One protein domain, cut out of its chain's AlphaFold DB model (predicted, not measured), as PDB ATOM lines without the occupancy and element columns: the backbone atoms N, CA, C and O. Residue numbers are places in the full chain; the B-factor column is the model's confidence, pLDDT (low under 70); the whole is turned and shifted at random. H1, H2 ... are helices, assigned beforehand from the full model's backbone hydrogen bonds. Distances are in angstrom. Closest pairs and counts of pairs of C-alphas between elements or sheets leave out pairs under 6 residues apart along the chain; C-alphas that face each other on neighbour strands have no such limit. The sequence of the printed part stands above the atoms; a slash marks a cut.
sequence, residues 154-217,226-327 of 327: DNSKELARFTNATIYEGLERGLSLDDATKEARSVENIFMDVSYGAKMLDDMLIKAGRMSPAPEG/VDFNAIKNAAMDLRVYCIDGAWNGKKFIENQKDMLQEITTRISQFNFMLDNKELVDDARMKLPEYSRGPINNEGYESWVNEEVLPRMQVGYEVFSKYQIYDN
ATOM      1  N   ASP A 154     105.406 124.157 117.823       77.88
ATOM      2  CA  ASP A 154     105.364 123.769 116.406       77.88
ATOM      3  C   ASP A 154     104.813 122.340 116.218       77.88
ATOM      4  O   ASP A 154     104.187 122.047 115.204       77.88
ATOM      5  N   ASN A 155     104.944 121.489 117.245       82.19
ATOM      6  CA  ASN A 155     104.455 120.106 117.316       82.19
ATOM      7  C   ASN A 155     103.177 119.947 118.177       82.19
ATOM      8  O   ASN A 155     102.923 118.892 118.766       82.19
ATOM      9  N   SER A 156     102.376 121.012 118.321       88.81
ATOM     10  CA  SER A 156     101.183 121.041 119.193       88.81
ATOM     11  C   SER A 156     100.150 119.945 118.897       88.81
ATOM     12  O   SER A 156      99.446 119.481 119.799       88.81
ATOM     13  N   LYS A 157     100.062 119.513 117.639       91.56
ATOM     14  CA  LYS A 157      99.194 118.419 117.198       91.56
ATOM     15  C   LYS A 157      99.709 117.068 117.691       91.56
ATOM     16  O   LYS A 157      98.958 116.284 118.273       91.56
ATOM     17  N   GLU A 158     100.993 116.807 117.481       92.31
ATOM     18  CA  GLU A 158     101.696 115.596 117.902       92.31
ATOM     19  C   GLU A 158     101.660 115.459 119.423       92.31
ATOM     20  O   GLU A 158     101.439 114.370 119.946       92.31
ATOM     21  N   LEU A 159     101.797 116.573 120.140       91.56
ATOM     22  CA  LEU A 159     101.694 116.621 121.592       91.56
ATOM     23  C   LEU A 159     100.293 116.243 122.092       91.56
ATOM     24  O   LEU A 159     100.180 115.435 123.015       91.56
ATOM     25  N   ALA A 160      99.228 116.735 121.451       93.56
ATOM     26  CA  ALA A 160      97.859 116.313 121.764       93.56
ATOM     27  C   ALA A 160      97.652 114.814 121.527       93.56
ATOM     28  O   ALA A 160      97.125 114.118 122.398       93.56
ATOM     29  N   ARG A 161      98.135 114.284 120.399       94.88
ATOM     30  CA  ARG A 161      98.083 112.842 120.115       94.88
ATOM     31  C   ARG A 161      98.842 112.023 121.147       94.88
ATOM     32  O   ARG A 161      98.297 111.041 121.643       94.88
ATOM     33  N   PHE A 162     100.066 112.431 121.476       95.44
ATOM     34  CA  PHE A 162     100.915 111.743 122.441       95.44
ATOM     35  C   PHE A 162     100.272 111.709 123.828       95.44
ATOM     36  O   PHE A 162     100.189 110.647 124.447       95.44
ATOM     37  N   THR A 163      99.752 112.850 124.282       95.88
ATOM     38  CA  THR A 163      99.061 112.980 125.572       95.88
ATOM     39  C   THR A 163      97.841 112.066 125.626       95.88
ATOM     40  O   THR A 163      97.724 111.232 126.523       95.88
ATOM     41  N   ASN A 164      96.969 112.149 124.614       97.50
ATOM     42  CA  ASN A 164      95.774 111.312 124.517       97.50
ATOM     43  C   ASN A 164      96.125 109.817 124.493       97.50
ATOM     44  O   ASN A 164      95.545 109.036 125.241       97.50
ATOM     45  N   ALA A 165      97.093 109.417 123.664       97.69
ATOM     46  CA  ALA A 165      97.545 108.032 123.561       97.69
ATOM     47  C   ALA A 165      98.111 107.509 124.888       97.69
ATOM     48  O   ALA A 165      97.794 106.393 125.291       97.69
ATOM     49  N   THR A 166      98.894 108.325 125.597       98.00
ATOM     50  CA  THR A 166      99.460 107.942 126.896       98.00
ATOM     51  C   THR A 166      98.369 107.741 127.942       98.00
ATOM     52  O   THR A 166      98.406 106.746 128.666       98.00
ATOM     53  N   ILE A 167      97.359 108.619 127.975       98.12
ATOM     54  CA  ILE A 167      96.199 108.468 128.864       98.12
ATOM     55  C   ILE A 167      95.453 107.167 128.551       98.12
ATOM     56  O   ILE A 167      95.186 106.385 129.460       98.12
ATOM     57  N   TYR A 168      95.167 106.890 127.276       98.06
ATOM     58  CA  TYR A 168      94.491 105.656 126.877       98.06
ATOM     59  C   TYR A 168      95.265 104.398 127.276       98.06
ATOM     60  O   TYR A 168      94.664 103.451 127.776       98.06
ATOM     61  N   GLU A 169      96.587 104.382 127.107       97.38
ATOM     62  CA  GLU A 169      97.410 103.251 127.545       97.38
ATOM     63  C   GLU A 169      97.455 103.124 129.073       97.38
ATOM     64  O   GLU A 169      97.411 102.011 129.595       97.38
ATOM     65  N   GLY A 170      97.458 104.240 129.806       97.56
ATOM     66  CA  GLY A 170      97.302 104.229 131.261       97.56
ATOM     67  C   GLY A 170      95.984 103.579 131.689       97.56
ATOM     68  O   GLY A 170      95.969 102.717 132.571       97.56
ATOM     69  N   LEU A 171      94.885 103.916 131.011       98.06
ATOM     70  CA  LEU A 171      93.576 103.303 131.245       98.06
ATOM     71  C   LEU A 171      93.571 101.801 130.895       98.06
ATOM     72  O   LEU A 171      93.032 101.010 131.667       98.06
ATOM     73  N   GLU A 172      94.228 101.372 129.807       97.38
ATOM     74  CA  GLU A 172      94.387  99.937 129.491       97.38
ATOM     75  C   GLU A 172      95.182  99.182 130.562       97.38
ATOM     76  O   GLU A 172      94.897  98.012 130.825       97.38
ATOM     77  N   ARG A 173      96.151  99.843 131.206       96.19
ATOM     78  CA  ARG A 173      96.894  99.299 132.355       96.19
ATOM     79  C   ARG A 173      96.074  99.281 133.652       96.19
ATOM     80  O   ARG A 173      96.559  98.781 134.665       96.19
ATOM     81  N   GLY A 174      94.838  99.783 133.633       97.12
ATOM     82  CA  GLY A 174      93.936  99.824 134.784       97.12
ATOM     83  C   GLY A 174      94.167 101.010 135.721       97.12
ATOM     84  O   GLY A 174      93.701 100.974 136.861       97.12
ATOM     85  N   LEU A 175      94.884 102.047 135.272       97.81
ATOM     86  CA  LEU A 175      95.037 103.285 136.034       97.81
ATOM     87  C   LEU A 175      93.719 104.062 136.092       97.81
ATOM     88  O   LEU A 175      92.866 103.964 135.208       97.81
ATOM     89  N   SER A 176      93.570 104.879 137.136       97.56
ATOM     90  CA  SER A 176      92.523 105.900 137.161       97.56
ATOM     91  C   SER A 176      92.811 106.983 136.114       97.56
ATOM     92  O   SER A 176      93.958 107.165 135.705       97.56
ATOM     93  N   LEU A 177      91.793 107.749 135.701       95.88
ATOM     94  CA  LEU A 177      92.003 108.876 134.783       95.88
ATOM     95  C   LEU A 177      93.008 109.899 135.342       95.88
ATOM     96  O   LEU A 177      93.831 110.419 134.593       95.88
ATOM     97  N   ASP A 178      92.962 110.167 136.649       94.88
ATOM     98  CA  ASP A 178      93.887 111.089 137.317       94.88
ATOM     99  C   ASP A 178      95.332 110.563 137.266       94.88
ATOM    100  O   ASP A 178      96.249 111.297 136.895       94.88
ATOM    101  N   ASP A 179      95.540 109.274 137.548       96.50
ATOM    102  CA  ASP A 179      96.871 108.656 137.489       96.50
ATOM    103  C   ASP A 179      97.401 108.568 136.051       96.50
ATOM    104  O   ASP A 179      98.560 108.902 135.807       96.50
ATOM    105  N   ALA A 180      96.551 108.210 135.085       97.25
ATOM    106  CA  ALA A 180      96.908 108.189 133.666       97.25
ATOM    107  C   ALA A 180      97.265 109.594 133.143       97.25
ATOM    108  O   ALA A 180      98.218 109.761 132.383       97.25
ATOM    109  N   THR A 181      96.552 110.631 133.597       94.88
ATOM    110  CA  THR A 181      96.843 112.034 133.249       94.88
ATOM    111  C   THR A 181      98.163 112.505 133.860       94.88
ATOM    112  O   THR A 181      98.950 113.188 133.200       94.88
ATOM    113  N   LYS A 182      98.449 112.131 135.114       93.44
ATOM    114  CA  LYS A 182      99.744 112.414 135.757       93.44
ATOM    115  C   LYS A 182     100.891 111.715 135.037       93.44
ATOM    116  O   LYS A 182     101.941 112.327 134.837       93.44
ATOM    117  N   GLU A 183     100.691 110.465 134.632       94.12
ATOM    118  CA  GLU A 183     101.671 109.705 133.863       94.12
ATOM    119  C   GLU A 183     101.940 110.357 132.503       94.12
ATOM    120  O   GLU A 183     103.102 110.588 132.173       94.12
ATOM    121  N   ALA A 184     100.897 110.764 131.770       94.81
ATOM    122  CA  ALA A 184     101.046 111.479 130.502       94.81
ATOM    123  C   ALA A 184     101.931 112.729 130.642       94.81
ATOM    124  O   ALA A 184     102.977 112.813 129.996       94.81
ATOM    125  N   ARG A 185     101.626 113.610 131.605       89.12
ATOM    126  CA  ARG A 185     102.437 114.813 131.893       89.12
ATOM    127  C   ARG A 185     103.889 114.485 132.262       89.12
ATOM    128  O   ARG A 185     104.828 115.213 131.923       89.12
ATOM    129  N   SER A 186     104.085 113.393 132.996       89.12
ATOM    130  CA  SER A 186     105.402 112.930 133.440       89.12
ATOM    131  C   SER A 186     106.270 112.435 132.276       89.12
ATOM    132  O   SER A 186     107.489 112.651 132.257       89.12
ATOM    133  N   VAL A 187     105.638 111.793 131.295       91.50
ATOM    134  CA  VAL A 187     106.285 111.154 130.147       91.50
ATOM    135  C   VAL A 187     106.477 112.133 128.977       91.50
ATOM    136  O   VAL A 187     107.512 112.080 128.310       91.50
ATOM    137  N   GLU A 188     105.560 113.085 128.776       89.06
ATOM    138  CA  GLU A 188     105.655 114.160 127.767       89.06
ATOM    139  C   GLU A 188     107.018 114.857 127.797       89.06
ATOM    140  O   GLU A 188     107.670 115.008 126.770       89.06
ATOM    141  N   ASN A 189     107.501 115.190 128.996       81.62
ATOM    142  CA  ASN A 189     108.775 115.873 129.222       81.62
ATOM    143  C   ASN A 189     110.015 115.120 128.698       81.62
ATOM    144  O   ASN A 189     111.108 115.694 128.698       81.62
ATOM    145  N   ILE A 190     109.899 113.834 128.360       85.81
ATOM    146  CA  ILE A 190     111.003 113.003 127.861       85.81
ATOM    147  C   ILE A 190     110.984 112.929 126.336       85.81
ATOM    148  O   ILE A 190     112.050 112.968 125.724       85.81
ATOM    149  N   PHE A 191     109.796 112.848 125.737       88.88
ATOM    150  CA  PHE A 191     109.639 112.543 124.314       88.88
ATOM    151  C   PHE A 191     109.185 113.716 123.466       88.88
ATOM    152  O   PHE A 191     109.492 113.760 122.278       88.88
ATOM    153  N   MET A 192     108.499 114.677 124.074       86.94
ATOM    154  CA  MET A 192     107.888 115.794 123.376       86.94
ATOM    155  C   MET A 192     108.566 117.103 123.773       86.94
ATOM    156  O   MET A 192     108.959 117.299 124.926       86.94
ATOM    157  N   ASP A 193     108.682 118.022 122.814       78.44
ATOM    158  CA  ASP A 193     109.130 119.378 123.118       78.44
ATOM    159  C   ASP A 193     108.056 120.114 123.931       78.44
ATOM    160  O   ASP A 193     107.006 120.495 123.418       78.44
ATOM    161  N   VAL A 194     108.343 120.307 125.218       76.06
ATOM    162  CA  VAL A 194     107.503 121.050 126.164       76.06
ATOM    163  C   VAL A 194     108.088 122.406 126.562       76.06
ATOM    164  O   VAL A 194     107.647 123.035 127.528       76.06
ATOM    165  N   SER A 195     109.074 122.901 125.806       71.12
ATOM    166  CA  SER A 195     109.718 124.202 126.041       71.12
ATOM    167  C   SER A 195     108.743 125.383 125.968       71.12
ATOM    168  O   SER A 195     108.991 126.440 126.555       71.12
ATOM    169  N   TYR A 196     107.585 125.196 125.330       73.38
ATOM    170  CA  TYR A 196     106.506 126.175 125.284       73.38
ATOM    171  C   TYR A 196     105.942 126.531 126.670       73.38
ATOM    172  O   TYR A 196     105.390 127.618 126.823       73.38
ATOM    173  N   GLY A 197     106.094 125.673 127.691       74.12
ATOM    174  CA  GLY A 197     105.632 125.978 129.051       74.12
ATOM    175  C   GLY A 197     106.271 127.258 129.601       74.12
ATOM    176  O   GLY A 197     105.605 128.060 130.254       74.12
ATOM    177  N   ALA A 198     107.536 127.511 129.242       77.12
ATOM    178  CA  ALA A 198     108.207 128.770 129.546       77.12
ATOM    179  C   ALA A 198     107.583 129.950 128.782       77.12
ATOM    180  O   ALA A 198     107.341 130.991 129.380       77.12
ATOM    181  N   LYS A 199     107.240 129.775 127.496       77.75
ATOM    182  CA  LYS A 199     106.563 130.816 126.698       77.75
ATOM    183  C   LYS A 199     105.186 131.173 127.270       77.75
ATOM    184  O   LYS A 199     104.833 132.346 127.311       77.75
ATOM    185  N   MET A 200     104.418 130.180 127.724       79.75
ATOM    186  CA  MET A 200     103.108 130.395 128.353       79.75
ATOM    187  C   MET A 200     103.237 131.123 129.697       79.75
ATOM    188  O   MET A 200     102.450 132.025 129.988       79.75
ATOM    189  N   LEU A 201     104.243 130.766 130.503       82.00
ATOM    190  CA  LEU A 201     104.560 131.477 131.742       82.00
ATOM    191  C   LEU A 201     104.964 132.932 131.460       82.00
ATOM    192  O   LEU A 201     104.420 133.841 132.087       82.00
ATOM    193  N   ASP A 202     105.864 133.156 130.504       81.12
ATOM    194  CA  ASP A 202     106.307 134.492 130.104       81.12
ATOM    195  C   ASP A 202     105.122 135.339 129.618       81.12
ATOM    196  O   ASP A 202     104.953 136.467 130.073       81.12
ATOM    197  N   ASP A 203     104.245 134.792 128.772       83.12
ATOM    198  CA  ASP A 203     103.035 135.476 128.304       83.12
ATOM    199  C   ASP A 203     102.090 135.846 129.461       83.12
ATOM    200  O   ASP A 203     101.604 136.979 129.528       83.12
ATOM    201  N   MET A 204     101.880 134.943 130.426       85.38
ATOM    202  CA  MET A 204     101.100 135.244 131.631       85.38
ATOM    203  C   MET A 204     101.725 136.391 132.437       85.38
ATOM    204  O   MET A 204     101.007 137.297 132.869       85.38
ATOM    205  N   LEU A 205     103.047 136.379 132.634       84.81
ATOM    206  CA  LEU A 205     103.767 137.414 133.382       84.81
ATOM    207  C   LEU A 205     103.778 138.759 132.644       84.81
ATOM    208  O   LEU A 205     103.596 139.798 133.278       84.81
ATOM    209  N   ILE A 206     103.929 138.751 131.318       84.44
ATOM    210  CA  ILE A 206     103.836 139.944 130.465       84.44
ATOM    211  C   ILE A 206     102.428 140.535 130.547       84.44
ATOM    212  O   ILE A 206     102.276 141.730 130.803       84.44
ATOM    213  N   LYS A 207     101.384 139.708 130.411       86.06
ATOM    214  CA  LYS A 207      99.982 140.142 130.548       86.06
ATOM    215  C   LYS A 207      99.657 140.658 131.943       86.06
ATOM    216  O   LYS A 207      98.807 141.537 132.074       86.06
ATOM    217  N   ALA A 208     100.317 140.129 132.971       84.44
ATOM    218  CA  ALA A 208     100.230 140.634 134.336       84.44
ATOM    219  C   ALA A 208     101.034 141.932 134.558       84.44
ATOM    220  O   ALA A 208     100.876 142.559 135.596       84.44
ATOM    221  N   GLY A 209     101.877 142.355 133.608       80.62
ATOM    222  CA  GLY A 209     102.749 143.526 133.750       80.62
ATOM    223  C   GLY A 209     104.001 143.281 134.601       80.62
ATOM    224  O   GLY A 209     104.693 144.232 134.958       80.62
ATOM    225  N   ARG A 210     104.318 142.018 134.913       77.62
ATOM    226  CA  ARG A 210     105.460 141.609 135.753       77.62
ATOM    227  C   ARG A 210     106.740 141.329 134.968       77.62
ATOM    228  O   ARG A 210     107.797 141.109 135.557       77.62
ATOM    229  N   MET A 211     106.647 141.311 133.644       77.81
ATOM    230  CA  MET A 211     107.767 141.073 132.746       77.81
ATOM    231  C   MET A 211     107.612 141.934 131.494       77.81
ATOM    232  O   MET A 211     106.519 142.060 130.946       77.81
ATOM    233  N   SER A 212     108.703 142.543 131.032       75.62
ATOM    234  CA  SER A 212     108.728 143.165 129.706       75.62
ATOM    235  C   SER A 212     108.852 142.079 128.635       75.62
ATOM    236  O   SER A 212     109.578 141.107 128.865       75.62
ATOM    237  N   PRO A 213     108.211 142.235 127.463       71.81
ATOM    238  CA  PRO A 213     108.439 141.333 126.342       71.81
ATOM    239  C   PRO A 213     109.936 141.227 126.058       71.81
ATOM    240  O   PRO A 213     110.641 142.242 126.042       71.81
ATOM    241  N   ALA A 214     110.430 140.009 125.843       65.00
ATOM    242  CA  ALA A 214     111.779 139.851 125.326       65.00
ATOM    243  C   ALA A 214     111.868 140.547 123.951       65.00
ATOM    244  O   ALA A 214     110.896 140.498 123.191       65.00
ATOM    245  N   PRO A 215     112.997 141.195 123.613       58.88
ATOM    246  CA  PRO A 215     113.232 141.616 122.235       58.88
ATOM    247  C   PRO A 215     113.102 140.409 121.288       58.88
ATOM    248  O   PRO A 215     113.373 139.272 121.689       58.88
ATOM    249  N   GLU A 216     112.664 140.650 120.047       49.50
ATOM    250  CA  GLU A 216     112.556 139.609 119.016       49.50
ATOM    251  C   GLU A 216     113.859 138.795 118.939       49.50
ATOM    252  O   GLU A 216     114.942 139.359 118.786       49.50
ATOM    253  N   GLY A 217     113.752 137.470 119.088       51.12
ATOM    254  CA  GLY A 217     114.895 136.544 119.104       51.12
ATOM    255  C   GLY A 217     114.892 135.541 120.262       51.12
ATOM    256  O   GLY A 217     115.539 134.506 120.157       51.12
ATOM    257  N   VAL A 226     127.836 117.926 125.495       77.25
ATOM    258  CA  VAL A 226     128.787 117.415 126.483       77.25
ATOM    259  C   VAL A 226     130.192 117.478 125.899       77.25
ATOM    260  O   VAL A 226     130.527 116.722 124.989       77.25
ATOM    261  N   ASP A 227     131.034 118.336 126.471       80.75
ATOM    262  CA  ASP A 227     132.472 118.314 126.228       80.75
ATOM    263  C   ASP A 227     133.164 117.443 127.284       80.75
ATOM    264  O   ASP A 227     133.450 117.882 128.401       80.75
ATOM    265  N   PHE A 228     133.458 116.195 126.917       81.94
ATOM    266  CA  PHE A 228     134.170 115.250 127.781       81.94
ATOM    267  C   PHE A 228     135.598 115.696 128.132       81.94
ATOM    268  O   PHE A 228     136.162 115.197 129.105       81.94
ATOM    269  N   ASN A 229     136.176 116.637 127.377       81.94
ATOM    270  CA  ASN A 229     137.506 117.184 127.639       81.94
ATOM    271  C   ASN A 229     137.463 118.451 128.509       81.94
ATOM    272  O   ASN A 229     138.516 118.957 128.908       81.94
ATOM    273  N   ALA A 230     136.276 118.978 128.820       80.88
ATOM    274  CA  ALA A 230     136.149 120.157 129.659       80.88
ATOM    275  C   ALA A 230     136.607 119.866 131.095       80.88
ATOM    276  O   ALA A 230     136.233 118.865 131.707       80.88
ATOM    277  N   ILE A 231     137.332 120.819 131.692       75.38
ATOM    278  CA  ILE A 231     137.815 120.750 133.088       75.38
ATOM    279  C   ILE A 231     136.664 120.515 134.086       75.38
ATOM    280  O   ILE A 231     136.869 119.949 135.160       75.38
ATOM    281  N   LYS A 232     135.451 120.957 133.735       74.94
ATOM    282  CA  LYS A 232     134.238 120.826 134.550       74.94
ATOM    283  C   LYS A 232     133.221 119.833 133.980       74.94
ATOM    284  O   LYS A 232     132.031 119.983 134.244       74.94
ATOM    285  N   ASN A 233     133.660 118.842 133.201       77.50
ATOM    286  CA  ASN A 233     132.761 117.790 132.736       77.50
ATOM    287  C   ASN A 233     132.112 117.068 133.936       77.50
ATOM    288  O   ASN A 233     132.783 116.666 134.891       77.50
ATOM    289  N   ALA A 234     130.792 116.919 133.874       81.44
ATOM    290  CA  ALA A 234     129.994 116.232 134.883       81.44
ATOM    291  C   ALA A 234     129.309 114.961 134.351       81.44
ATOM    292  O   ALA A 234     128.609 114.290 135.107       81.44
ATOM    293  N   ALA A 235     129.510 114.618 133.075       86.75
ATOM    294  CA  ALA A 235     128.953 113.424 132.450       86.75
ATOM    295  C   ALA A 235     129.964 112.270 132.462       86.75
ATOM    296  O   ALA A 235     131.110 112.443 132.037       86.75
ATOM    297  N   MET A 236     129.531 111.088 132.913       89.44
ATOM    298  CA  MET A 236     130.313 109.850 132.821       89.44
ATOM    299  C   MET A 236     130.676 109.551 131.362       89.44
ATOM    300  O   MET A 236     129.791 109.513 130.507       89.44
ATOM    301  N   ASP A 237     131.960 109.322 131.069       89.56
ATOM    302  CA  ASP A 237     132.387 108.921 129.723       89.56
ATOM    303  C   ASP A 237     132.117 107.429 129.508       89.56
ATOM    304  O   ASP A 237     132.896 106.564 129.912       89.56
ATOM    305  N   LEU A 238     130.974 107.145 128.887       90.62
ATOM    306  CA  LEU A 238     130.486 105.800 128.592       90.62
ATOM    307  C   LEU A 238     130.515 105.491 127.084       90.62
ATOM    308  O   LEU A 238     129.947 104.493 126.638       90.62
ATOM    309  N   ARG A 239     131.214 106.307 126.279       91.44
ATOM    310  CA  ARG A 239     131.237 106.191 124.805       91.44
ATOM    311  C   ARG A 239     131.846 104.885 124.305       91.44
ATOM    312  O   ARG A 239     131.411 104.340 123.297       91.44
ATOM    313  N   VAL A 240     132.814 104.342 125.045       90.19
ATOM    314  CA  VAL A 240     133.383 102.997 124.822       90.19
ATOM    315  C   VAL A 240     132.307 101.898 124.844       90.19
ATOM    316  O   VAL A 240     132.494 100.847 124.234       90.19
ATOM    317  N   TYR A 241     131.162 102.161 125.476       88.44
ATOM    318  CA  TYR A 241     130.004 101.271 125.560       88.44
ATOM    319  C   TYR A 241     128.824 101.730 124.685       88.44
ATOM    320  O   TYR A 241     127.691 101.308 124.911       88.44
ATOM    321  N   CYS A 242     129.068 102.593 123.690       86.25
ATOM    322  CA  CYS A 242     128.052 103.151 122.786       86.25
ATOM    323  C   CYS A 242     126.965 103.991 123.494       86.25
ATOM    324  O   CYS A 242     125.814 104.039 123.049       86.25
ATOM    325  N   ILE A 243     127.320 104.652 124.603       88.00
ATOM    326  CA  ILE A 243     126.479 105.645 125.287       88.00
ATOM    327  C   ILE A 243     127.096 107.025 125.047       88.00
ATOM    328  O   ILE A 243     128.026 107.436 125.744       88.00
ATOM    329  N   ASP A 244     126.600 107.715 124.021       82.69
ATOM    330  CA  ASP A 244     127.100 109.027 123.615       82.69
ATOM    331  C   ASP A 244     126.457 110.173 124.408       82.69
ATOM    332  O   ASP A 244     125.247 110.203 124.646       82.69
ATOM    333  N   GLY A 245     127.277 111.163 124.772       82.56
ATOM    334  CA  GLY A 245     126.843 112.333 125.535       82.56
ATOM    335  C   GLY A 245     126.460 112.001 126.979       82.56
ATOM    336  O   GLY A 245     126.963 111.054 127.580       82.56
ATOM    337  N   ALA A 246     125.584 112.815 127.568       83.44
ATOM    338  CA  ALA A 246     125.079 112.545 128.907       83.44
ATOM    339  C   ALA A 246     124.084 111.377 128.858       83.44
ATOM    340  O   ALA A 246     123.130 111.393 128.074       83.44
ATOM    341  N   TRP A 247     124.274 110.384 129.732       85.69
ATOM    342  CA  TRP A 247     123.410 109.199 129.800       85.69
ATOM    343  C   TRP A 247     121.937 109.560 130.078       85.69
ATOM    344  O   TRP A 247     121.032 108.902 129.571       85.69
ATOM    345  N   ASN A 248     121.705 110.655 130.810       81.12
ATOM    346  CA  ASN A 248     120.397 111.226 131.142       81.12
ATOM    347  C   ASN A 248     119.959 112.366 130.196       81.12
ATOM    348  O   ASN A 248     118.971 113.055 130.460       81.12
ATOM    349  N   GLY A 249     120.704 112.604 129.113       79.81
ATOM    350  CA  GLY A 249     120.370 113.614 128.116       79.81
ATOM    351  C   GLY A 249     119.077 113.271 127.378       79.81
ATOM    352  O   GLY A 249     118.848 112.122 127.002       79.81
ATOM    353  N   LYS A 250     118.241 114.285 127.143       77.38
ATOM    354  CA  LYS A 250     117.002 114.157 126.368       77.38
ATOM    355  C   LYS A 250     117.260 114.469 124.900       77.38
ATOM    356  O   LYS A 250     118.042 115.367 124.583       77.38
ATOM    357  N   LYS A 251     116.564 113.767 124.012       79.31
ATOM    358  CA  LYS A 251     116.605 114.010 122.572       79.31
ATOM    359  C   LYS A 251     115.194 113.933 122.010       79.31
ATOM    360  O   LYS A 251     114.568 112.881 122.062       79.31
ATOM    361  N   PHE A 252     114.724 115.053 121.475       79.50
ATOM    362  CA  PHE A 252     113.434 115.146 120.804       79.50
ATOM    363  C   PHE A 252     113.630 114.847 119.321       79.50
ATOM    364  O   PHE A 252     114.489 115.457 118.676       79.50
ATOM    365  N   ILE A 253     112.881 113.875 118.802       85.00
ATOM    366  CA  ILE A 253     112.959 113.442 117.407       85.00
ATOM    367  C   ILE A 253     111.554 113.488 116.818       85.00
ATOM    368  O   ILE A 253     110.697 112.691 117.185       85.00
ATOM    369  N   GLU A 254     111.329 114.398 115.873       87.00
ATOM    370  CA  GLU A 254     110.027 114.608 115.226       87.00
ATOM    371  C   GLU A 254     109.770 113.620 114.077       87.00
ATOM    372  O   GLU A 254     109.436 113.987 112.948       87.00
ATOM    373  N   ASN A 255     109.994 112.335 114.349       90.88
ATOM    374  CA  ASN A 255     109.750 111.245 113.416       90.88
ATOM    375  C   ASN A 255     109.397 109.965 114.178       90.88
ATOM    376  O   ASN A 255     110.101 109.578 115.111       90.88
ATOM    377  N   GLN A 256     108.345 109.271 113.736       91.00
ATOM    378  CA  GLN A 256     107.825 108.088 114.425       91.00
ATOM    379  C   GLN A 256     108.876 106.976 114.572       91.00
ATOM    380  O   GLN A 256     109.073 106.425 115.657       91.00
ATOM    381  N   LYS A 257     109.544 106.628 113.467       93.00
ATOM    382  CA  LYS A 257     110.480 105.502 113.408       93.00
ATOM    383  C   LYS A 257     111.751 105.805 114.192       93.00
ATOM    384  O   LYS A 257     112.212 104.961 114.960       93.00
ATOM    385  N   ASP A 258     112.303 106.995 113.998       93.00
ATOM    386  CA  ASP A 258     113.554 107.384 114.641       93.00
ATOM    387  C   ASP A 258     113.365 107.587 116.152       93.00
ATOM    388  O   ASP A 258     114.239 107.206 116.931       93.00
ATOM    389  N   MET A 259     112.201 108.085 116.588       92.31
ATOM    390  CA  MET A 259     111.851 108.172 118.010       92.31
ATOM    391  C   MET A 259     111.749 106.780 118.650       92.31
ATOM    392  O   MET A 259     112.336 106.540 119.705       92.31
ATOM    393  N   LEU A 260     111.088 105.818 117.994       93.56
ATOM    394  CA  LEU A 260     111.011 104.438 118.491       93.56
ATOM    395  C   LEU A 260     112.399 103.771 118.573       93.56
ATOM    396  O   LEU A 260     112.692 103.037 119.526       93.56
ATOM    397  N   GLN A 261     113.272 104.048 117.601       94.56
ATOM    398  CA  GLN A 261     114.654 103.570 117.604       94.56
ATOM    399  C   GLN A 261     115.470 104.187 118.749       94.56
ATOM    400  O   GLN A 261     116.212 103.467 119.423       94.56
ATOM    401  N   GLU A 262     115.329 105.490 119.000       93.38
ATOM    402  CA  GLU A 262     115.972 106.170 120.132       93.38
ATOM    403  C   GLU A 262     115.500 105.578 121.464       93.38
ATOM    404  O   GLU A 262     116.339 105.237 122.295       93.38
ATOM    405  N   ILE A 263     114.193 105.350 121.649       94.62
ATOM    406  CA  ILE A 263     113.649 104.728 122.870       94.62
ATOM    407  C   ILE A 263     114.251 103.338 123.091       94.62
ATOM    408  O   ILE A 263     114.747 103.035 124.174       94.62
ATOM    409  N   THR A 264     114.262 102.502 122.050       95.06
ATOM    410  CA  THR A 264     114.830 101.144 122.120       95.06
ATOM    411  C   THR A 264     116.319 101.179 122.475       95.06
ATOM    412  O   THR A 264     116.801 100.381 123.286       95.06
ATOM    413  N   THR A 265     117.047 102.136 121.898       93.75
ATOM    414  CA  THR A 265     118.466 102.361 122.187       93.75
ATOM    415  C   THR A 265     118.653 102.761 123.650       93.75
ATOM    416  O   THR A 265     119.433 102.124 124.352       93.75
ATOM    417  N   ARG A 266     117.879 103.730 124.152       92.94
ATOM    418  CA  ARG A 266     117.943 104.199 125.546       92.94
ATOM    419  C   ARG A 266     117.613 103.106 126.555       92.94
ATOM    420  O   ARG A 266     118.353 102.941 127.519       92.94
ATOM    421  N   ILE A 267     116.571 102.310 126.312       95.06
ATOM    422  CA  ILE A 267     116.239 101.141 127.145       95.06
ATOM    423  C   ILE A 267     117.429 100.177 127.215       95.06
ATOM    424  O   ILE A 267     117.798  99.721 128.296       95.06
ATOM    425  N   SER A 268     118.065  99.898 126.075       94.69
ATOM    426  CA  SER A 268     119.226  99.001 126.015       94.69
ATOM    427  C   SER A 268     120.427  99.565 126.781       94.69
ATOM    428  O   SER A 268     121.093  98.829 127.504       94.69
ATOM    429  N   GLN A 269     120.677 100.874 126.670       94.06
ATOM    430  CA  GLN A 269     121.734 101.567 127.411       94.06
ATOM    431  C   GLN A 269     121.478 101.540 128.924       94.06
ATOM    432  O   GLN A 269     122.392 101.256 129.694       94.06
ATOM    433  N   PHE A 270     120.238 101.768 129.360       94.44
ATOM    434  CA  PHE A 270     119.856 101.696 130.771       94.44
ATOM    435  C   PHE A 270     120.021 100.287 131.343       94.44
ATOM    436  O   PHE A 270     120.638 100.134 132.394       94.44
ATOM    437  N   ASN A 271     119.566  99.256 130.627       95.19
ATOM    438  CA  ASN A 271     119.778  97.868 131.042       95.19
ATOM    439  C   ASN A 271     121.274  97.529 131.122       95.19
ATOM    440  O   ASN A 271     121.721  96.980 132.123       95.19
ATOM    441  N   PHE A 272     122.075  97.952 130.134       95.06
ATOM    442  CA  PHE A 272     123.529  97.792 130.188       95.06
ATOM    443  C   PHE A 272     124.127  98.426 131.451       95.06
ATOM    444  O   PHE A 272     124.925  97.789 132.135       95.06
ATOM    445  N   MET A 273     123.733  99.658 131.789       93.94
ATOM    446  CA  MET A 273     124.227 100.349 132.984       93.94
ATOM    447  C   MET A 273     123.817  99.652 134.289       93.94
ATOM    448  O   MET A 273     124.591  99.646 135.249       93.94
ATOM    449  N   LEU A 274     122.616  99.070 134.345       94.56
ATOM    450  CA  LEU A 274     122.138  98.314 135.508       94.56
ATOM    451  C   LEU A 274     122.846  96.963 135.664       94.56
ATOM    452  O   LEU A 274     123.125  96.553 136.791       94.56
ATOM    453  N   ASP A 275     123.171  96.305 134.551       96.56
ATOM    454  CA  ASP A 275     123.846  95.004 134.534       96.56
ATOM    455  C   ASP A 275     125.368  95.121 134.744       96.56
ATOM    456  O   ASP A 275     126.012  94.169 135.182       96.56
ATOM    457  N   ASN A 276     125.958  96.289 134.462       95.12
ATOM    458  CA  ASN A 276     127.409  96.518 134.483       95.12
ATOM    459  C   ASN A 276     127.829  97.594 135.497       95.12
ATOM    460  O   ASN A 276     128.625  98.484 135.190       95.12
ATOM    461  N   LYS A 277     127.308  97.503 136.725       92.94
ATOM    462  CA  LYS A 277     127.484  98.514 137.786       92.94
ATOM    463  C   LYS A 277     128.939  98.887 138.062       92.94
ATOM    464  O   LYS A 277     129.247 100.062 138.209       92.94
ATOM    465  N   GLU A 278     129.847  97.911 138.073       93.06
ATOM    466  CA  GLU A 278     131.278  98.156 138.308       93.06
ATOM    467  C   GLU A 278     131.912  99.044 137.223       93.06
ATOM    468  O   GLU A 278     132.738  99.901 137.529       93.06
ATOM    469  N   LEU A 279     131.497  98.888 135.959       93.00
ATOM    470  CA  LEU A 279     131.991  99.715 134.851       93.00
ATOM    471  C   LEU A 279     131.456 101.146 134.943       93.00
ATOM    472  O   LEU A 279     132.182 102.105 134.676       93.00
ATOM    473  N   VAL A 280     130.187 101.289 135.332       91.75
ATOM    474  CA  VAL A 280     129.570 102.602 135.545       91.75
ATOM    475  C   VAL A 280     130.223 103.307 136.734       91.75
ATOM    476  O   VAL A 280     130.518 104.499 136.643       91.75
ATOM    477  N   ASP A 281     130.532 102.583 137.813       90.88
ATOM    478  CA  ASP A 281     131.225 103.154 138.968       90.88
ATOM    479  C   ASP A 281     132.661 103.586 138.631       90.88
ATOM    480  O   ASP A 281     133.064 104.688 138.995       90.88
ATOM    481  N   ASP A 282     133.410 102.803 137.846       92.62
ATOM    482  CA  ASP A 282     134.730 103.223 137.348       92.62
ATOM    483  C   ASP A 282     134.638 104.513 136.509       92.62
ATOM    484  O   ASP A 282     135.416 105.454 136.703       92.62
ATOM    485  N   ALA A 283     133.645 104.611 135.618       91.06
ATOM    486  CA  ALA A 283     133.397 105.826 134.842       91.06
ATOM    487  C   ALA A 283     133.030 107.025 135.738       91.06
ATOM    488  O   ALA A 283     133.530 108.133 135.522       91.06
ATOM    489  N   ARG A 284     132.220 106.814 136.784       91.06
ATOM    490  CA  ARG A 284     131.881 107.827 137.798       91.06
ATOM    491  C   ARG A 284     133.108 108.282 138.584       91.06
ATOM    492  O   ARG A 284     133.290 109.482 138.792       91.06
ATOM    493  N   MET A 285     133.966 107.359 139.009       90.88
ATOM    494  CA  MET A 285     135.158 107.660 139.811       90.88
ATOM    495  C   MET A 285     136.206 108.478 139.046       90.88
ATOM    496  O   MET A 285     137.024 109.155 139.671       90.88
ATOM    497  N   LYS A 286     136.155 108.499 137.710       90.25
ATOM    498  CA  LYS A 286     136.986 109.385 136.874       90.25
ATOM    499  C   LYS A 286     136.508 110.838 136.863       90.25
ATOM    500  O   LYS A 286     137.278 111.721 136.490       90.25
ATOM    501  N   LEU A 287     135.274 111.112 137.290       88.00
ATOM    502  CA  LEU A 287     134.763 112.478 137.399       88.00
ATOM    503  C   LEU A 287     135.389 113.215 138.596       88.00
ATOM    504  O   LEU A 287     135.749 112.578 139.595       88.00
ATOM    505  N   PRO A 288     135.473 114.557 138.553       86.00
ATOM    506  CA  PRO A 288     135.782 115.362 139.732       86.00
ATOM    507  C   PRO A 288     134.794 115.078 140.871       86.00
ATOM    508  O   PRO A 288     133.611 114.873 140.614       86.00
ATOM    509  N   GLU A 289     135.252 115.108 142.125       85.44
ATOM    510  CA  GLU A 289     134.437 114.756 143.305       85.44
ATOM    511  C   GLU A 289     133.095 115.509 143.359       85.44
ATOM    512  O   GLU A 289     132.050 114.897 143.562       85.44
ATOM    513  N   TYR A 290     133.102 116.811 143.053       82.75
ATOM    514  CA  TYR A 290     131.895 117.647 143.024       82.75
ATOM    515  C   TYR A 290     130.867 117.238 141.949       82.75
ATOM    516  O   TYR A 290     129.700 117.609 142.053       82.75
ATOM    517  N   SER A 291     131.275 116.478 140.929       82.12
ATOM    518  CA  SER A 291     130.408 115.981 139.851       82.12
ATOM    519  C   SER A 291     129.866 114.573 140.121       82.12
ATOM    520  O   SER A 291     129.015 114.100 139.372       82.12
ATOM    521  N   ARG A 292     130.328 113.874 141.167       85.00
ATOM    522  CA  ARG A 292     129.941 112.474 141.441       85.00
ATOM    523  C   ARG A 292     128.596 112.315 142.144       85.00
ATOM    524  O   ARG A 292     128.146 111.187 142.293       85.00
ATOM    525  N   GLY A 293     127.994 113.415 142.590       75.75
ATOM    526  CA  GLY A 293     126.878 113.413 143.531       75.75
ATOM    527  C   GLY A 293     125.612 112.647 143.099       75.75
ATOM    528  O   GLY A 293     125.461 112.237 141.938       75.75
ATOM    529  N   PRO A 294     124.659 112.504 144.037       63.00
ATOM    530  CA  PRO A 294     123.511 111.601 143.921       63.00
ATOM    531  C   PRO A 294     122.525 111.983 142.819       63.00
ATOM    532  O   PRO A 294     121.933 111.102 142.213       63.00
ATOM    533  N   ILE A 295     122.381 113.274 142.511       59.72
ATOM    534  CA  ILE A 295     121.359 113.763 141.571       59.72
ATOM    535  C   ILE A 295     121.617 113.287 140.130       59.72
ATOM    536  O   ILE A 295     120.669 113.156 139.368       59.72
ATOM    537  N   ASN A 296     122.873 113.003 139.756       64.56
ATOM    538  CA  ASN A 296     123.223 112.727 138.356       64.56
ATOM    539  C   ASN A 296     124.066 111.473 138.116       64.56
ATOM    540  O   ASN A 296     123.981 110.925 137.024       64.56
ATOM    541  N   ASN A 297     124.903 111.031 139.062       77.44
ATOM    542  CA  ASN A 297     125.858 109.950 138.783       77.44
ATOM    543  C   ASN A 297     125.861 108.864 139.863       77.44
ATOM    544  O   ASN A 297     125.826 107.690 139.526       77.44
ATOM    545  N   GLU A 298     125.850 109.209 141.152       79.88
ATOM    546  CA  GLU A 298     125.785 108.201 142.226       79.88
ATOM    547  C   GLU A 298     124.391 107.585 142.400       79.88
ATOM    548  O   GLU A 298     124.275 106.395 142.667       79.88
ATOM    549  N   GLY A 299     123.325 108.362 142.195       84.75
ATOM    550  CA  GLY A 299     121.946 107.878 142.279       84.75
ATOM    551  C   GLY A 299     121.418 107.269 140.982       84.75
ATOM    552  O   GLY A 299     120.207 107.085 140.864       84.75
ATOM    553  N   TYR A 300     122.283 106.984 139.997       88.88
ATOM    554  CA  TYR A 300     121.833 106.581 138.662       88.88
ATOM    555  C   TYR A 300     120.977 105.312 138.700       88.88
ATOM    556  O   TYR A 300     120.000 105.241 137.974       88.88
ATOM    557  N   GLU A 301     121.297 104.326 139.546       92.00
ATOM    558  CA  GLU A 301     120.551 103.063 139.588       92.00
ATOM    559  C   GLU A 301     119.100 103.269 140.020       92.00
ATOM    560  O   GLU A 301     118.186 102.770 139.367       92.00
ATOM    561  N   SER A 302     118.892 104.007 141.113       91.25
ATOM    562  CA  SER A 302     117.552 104.357 141.595       91.25
ATOM    563  C   SER A 302     116.839 105.196 140.540       91.25
ATOM    564  O   SER A 302     115.728 104.864 140.143       91.25
ATOM    565  N   TRP A 303     117.520 106.188 139.961       89.88
ATOM    566  CA  TRP A 303     116.912 107.036 138.942       89.88
ATOM    567  C   TRP A 303     116.525 106.267 137.666       89.88
ATOM    568  O   TRP A 303     115.460 106.496 137.092       89.88
ATOM    569  N   VAL A 304     117.353 105.311 137.236       92.44
ATOM    570  CA  VAL A 304     117.053 104.420 136.112       92.44
ATOM    571  C   VAL A 304     115.858 103.534 136.427       92.44
ATOM    572  O   VAL A 304     114.920 103.508 135.634       92.44
ATOM    573  N   ASN A 305     115.863 102.847 137.569       93.56
ATOM    574  CA  ASN A 305     114.812 101.891 137.922       93.56
ATOM    575  C   ASN A 305     113.467 102.553 138.239       93.56
ATOM    576  O   ASN A 305     112.426 102.007 137.883       93.56
ATOM    577  N   GLU A 306     113.480 103.698 138.916       91.62
ATOM    578  CA  GLU A 306     112.270 104.319 139.465       91.62
ATOM    579  C   GLU A 306     111.666 105.357 138.518       91.62
ATOM    580  O   GLU A 306     110.454 105.552 138.528       91.62
ATOM    581  N   GLU A 307     112.474 105.996 137.664       89.00
ATOM    582  CA  GLU A 307     112.006 107.121 136.849       89.00
ATOM    583  C   GLU A 307     112.183 106.893 135.351       89.00
ATOM    584  O   GLU A 307     111.198 106.865 134.613       89.00
ATOM    585  N   VAL A 308     113.419 106.770 134.852       90.25
ATOM    586  CA  VAL A 308     113.634 106.892 133.399       90.25
ATOM    587  C   VAL A 308     113.301 105.617 132.634       90.25
ATOM    588  O   VAL A 308     112.689 105.716 131.572       90.25
ATOM    589  N   LEU A 309     113.624 104.425 133.147       93.19
ATOM    590  CA  LEU A 309     113.306 103.173 132.453       93.19
ATOM    591  C   LEU A 309     111.790 102.906 132.387       93.19
ATOM    592  O   LEU A 309     111.315 102.626 131.283       93.19
ATOM    593  N   PRO A 310     111.002 103.063 133.475       93.31
ATOM    594  CA  PRO A 310     109.544 102.933 133.401       93.31
ATOM    595  C   PRO A 310     108.919 103.895 132.386       93.31
ATOM    596  O   PRO A 310     108.123 103.489 131.539       93.31
ATOM    597  N   ARG A 311     109.342 105.166 132.382       93.81
ATOM    598  CA  ARG A 311     108.830 106.154 131.421       93.81
ATOM    599  C   ARG A 311     109.248 105.835 129.979       93.81
ATOM    600  O   ARG A 311     108.462 106.070 129.063       93.81
ATOM    601  N   MET A 312     110.436 105.259 129.759       94.25
ATOM    602  CA  MET A 312     110.847 104.751 128.441       94.25
ATOM    603  C   MET A 312     109.968 103.612 127.943       94.25
ATOM    604  O   MET A 312     109.648 103.572 126.757       94.25
ATOM    605  N   GLN A 313     109.547 102.712 128.829       95.00
ATOM    606  CA  GLN A 313     108.633 101.627 128.470       95.00
ATOM    607  C   GLN A 313     107.259 102.169 128.063       95.00
ATOM    608  O   GLN A 313     106.728 101.746 127.037       95.00
ATOM    609  N   VAL A 314     106.731 103.160 128.790       95.69
ATOM    610  CA  VAL A 314     105.484 103.848 128.408       95.69
ATOM    611  C   VAL A 314     105.634 104.538 127.051       95.69
ATOM    612  O   VAL A 314     104.792 104.359 126.174       95.69
ATOM    613  N   GLY A 315     106.733 105.266 126.834       94.94
ATOM    614  CA  GLY A 315     107.033 105.876 125.537       94.94
ATOM    615  C   GLY A 315     107.080 104.847 124.406       94.94
ATOM    616  O   GLY A 315     106.446 105.041 123.371       94.94
ATOM    617  N   TYR A 316     107.775 103.724 124.611       95.94
ATOM    618  CA  TYR A 316     107.843 102.634 123.635       95.94
ATOM    619  C   TYR A 316     106.452 102.095 123.293       95.94
ATOM    620  O   TYR A 316     106.126 101.898 122.123       95.94
ATOM    621  N   GLU A 317     105.612 101.873 124.304       95.31
ATOM    622  CA  GLU A 317     104.246 101.386 124.127       95.31
ATOM    623  C   GLU A 317     103.396 102.364 123.304       95.31
ATOM    624  O   GLU A 317     102.745 101.961 122.339       95.31
ATOM    625  N   VAL A 318     103.476 103.661 123.605       96.38
ATOM    626  CA  VAL A 318     102.750 104.704 122.868       96.38
ATOM    627  C   VAL A 318     103.237 104.804 121.418       96.38
ATOM    628  O   VAL A 318     102.440 104.679 120.489       96.38
ATOM    629  N   PHE A 319     104.545 104.948 121.184       94.94
ATOM    630  CA  PHE A 319     105.089 105.071 119.824       94.94
ATOM    631  C   PHE A 319     105.023 103.766 119.008       94.94
ATOM    632  O   PHE A 319     105.110 103.799 117.782       94.94
ATOM    633  N   SER A 320     104.861 102.599 119.634       95.00
ATOM    634  CA  SER A 320     104.674 101.340 118.896       95.00
ATOM    635  C   SER A 320     103.221 101.088 118.485       95.00
ATOM    636  O   SER A 320     102.986 100.408 117.484       95.00
ATOM    637  N   LYS A 321     102.245 101.634 119.223       94.81
ATOM    638  CA  LYS A 321     100.809 101.389 118.998       94.81
ATOM    639  C   LYS A 321     100.075 102.534 118.298       94.81
ATOM    640  O   LYS A 321      99.058 102.286 117.647       94.81
ATOM    641  N   TYR A 322     100.560 103.768 118.430       94.69
ATOM    642  CA  TYR A 322      99.882 104.970 117.941       94.69
ATOM    643  C   TYR A 322     100.754 105.736 116.953       94.69
ATOM    644  O   TYR A 322     101.956 105.907 117.160       94.69
ATOM    645  N   GLN A 323     100.120 106.250 115.899       93.31
ATOM    646  CA  GLN A 323     100.743 107.212 115.000       93.31
ATOM    647  C   GLN A 323     100.726 108.591 115.671       93.31
ATOM    648  O   GLN A 323      99.667 109.211 115.782       93.31
ATOM    649  N   ILE A 324     101.885 109.050 116.141       93.88
ATOM    650  CA  ILE A 324     102.030 110.348 116.811       93.88
ATOM    651  C   ILE A 324     102.405 111.411 115.782       93.88
ATOM    652  O   ILE A 324     101.659 112.372 115.589       93.88
ATOM    653  N   TYR A 325     103.508 111.183 115.072       90.19
ATOM    654  CA  TYR A 325     103.989 112.049 113.997       90.19
ATOM    655  C   TYR A 325     103.306 111.702 112.675       90.19
ATOM    656  O   TYR A 325     103.071 110.534 112.401       90.19
ATOM    657  N   ASP A 326     103.004 112.684 111.827       79.88
ATOM    658  CA  ASP A 326     102.461 112.408 110.483       79.88
ATOM    659  C   ASP A 326     103.518 111.839 109.503       79.88
ATOM    660  O   ASP A 326     103.154 111.347 108.433       79.88
ATOM    661  N   ASN A 327     104.805 111.891 109.874       63.38
ATOM    662  CA  ASN A 327     105.968 111.630 109.011       63.38
ATOM    663  C   ASN A 327     106.611 110.254 109.219       63.38
ATOM    664  O   ASN A 327     106.794 109.844 110.393       63.38
TER     665      ASN A 327
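What this domain is: This is residues 154 to 217 and 226 to 327 of the 327 residues of an uncharacterized protein of Campylobacterales bacterium (UniProt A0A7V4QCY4). Two long helices, H4 and H7, lie side by side and run opposite ways; H1 and H2 pack across the last part of H7, while H5 and H6 lie near the other end of the pair. H3 reaches away from the rest as an arm that touches no helix. The 166 printed residues hold seven named helices, H1 to H7 in chain order, and no named strand: all helix. The whole is only just loose, close to compact, with a radius of gyration of the C-alphas of 18.5 A and spans of 48 by 45 by 31 A.

Where its parts are: H1, residues 156 to 172, begins at C-alpha 156 (101.183, 121.041, 119.193) and is 24.4 A long. H2 is residues 177 to 191, 20.8 A, and H3 residues 196 to 207. H4, residues 256 to 275, is 28.8 A long. H5 is residues 277 to 285 and H6 residues 294 to 298. H7, residues 300 to 321, is 29.3 A long and ends at C-alpha 321 (100.809, 101.389, 118.998).

How they stand to each other: H7 is the hub, with a kink of 34 degrees near residue 309. Residues 314 to 318 touch H1, about perpendicular at 78 degrees; the closest C-alphas, Thr 166 and Val 318, are 6.1 A apart. H4 touches H7 at a shallow tilt of 28 degrees, opposite ways, closest at the C-alphas of Leu 260 and Phe 319, 6.1 A. O i to N i+4 pairs are all within hydrogen-bond range in H1, H3, H4 and H5, against 8 of 11 in H2, 15 of 18 in H7 and 0 of 1 in H6, where O i to N i+3 gives 0 of 2.

The domain as a whole: Residues 218 to 225 are not printed; C-alphas 217 and 226 are 24.8 A apart across the cut. Residues 226 to 255 hold no named element. Residues 214 to 217, 294 to 296 and 327 have pLDDT under 70.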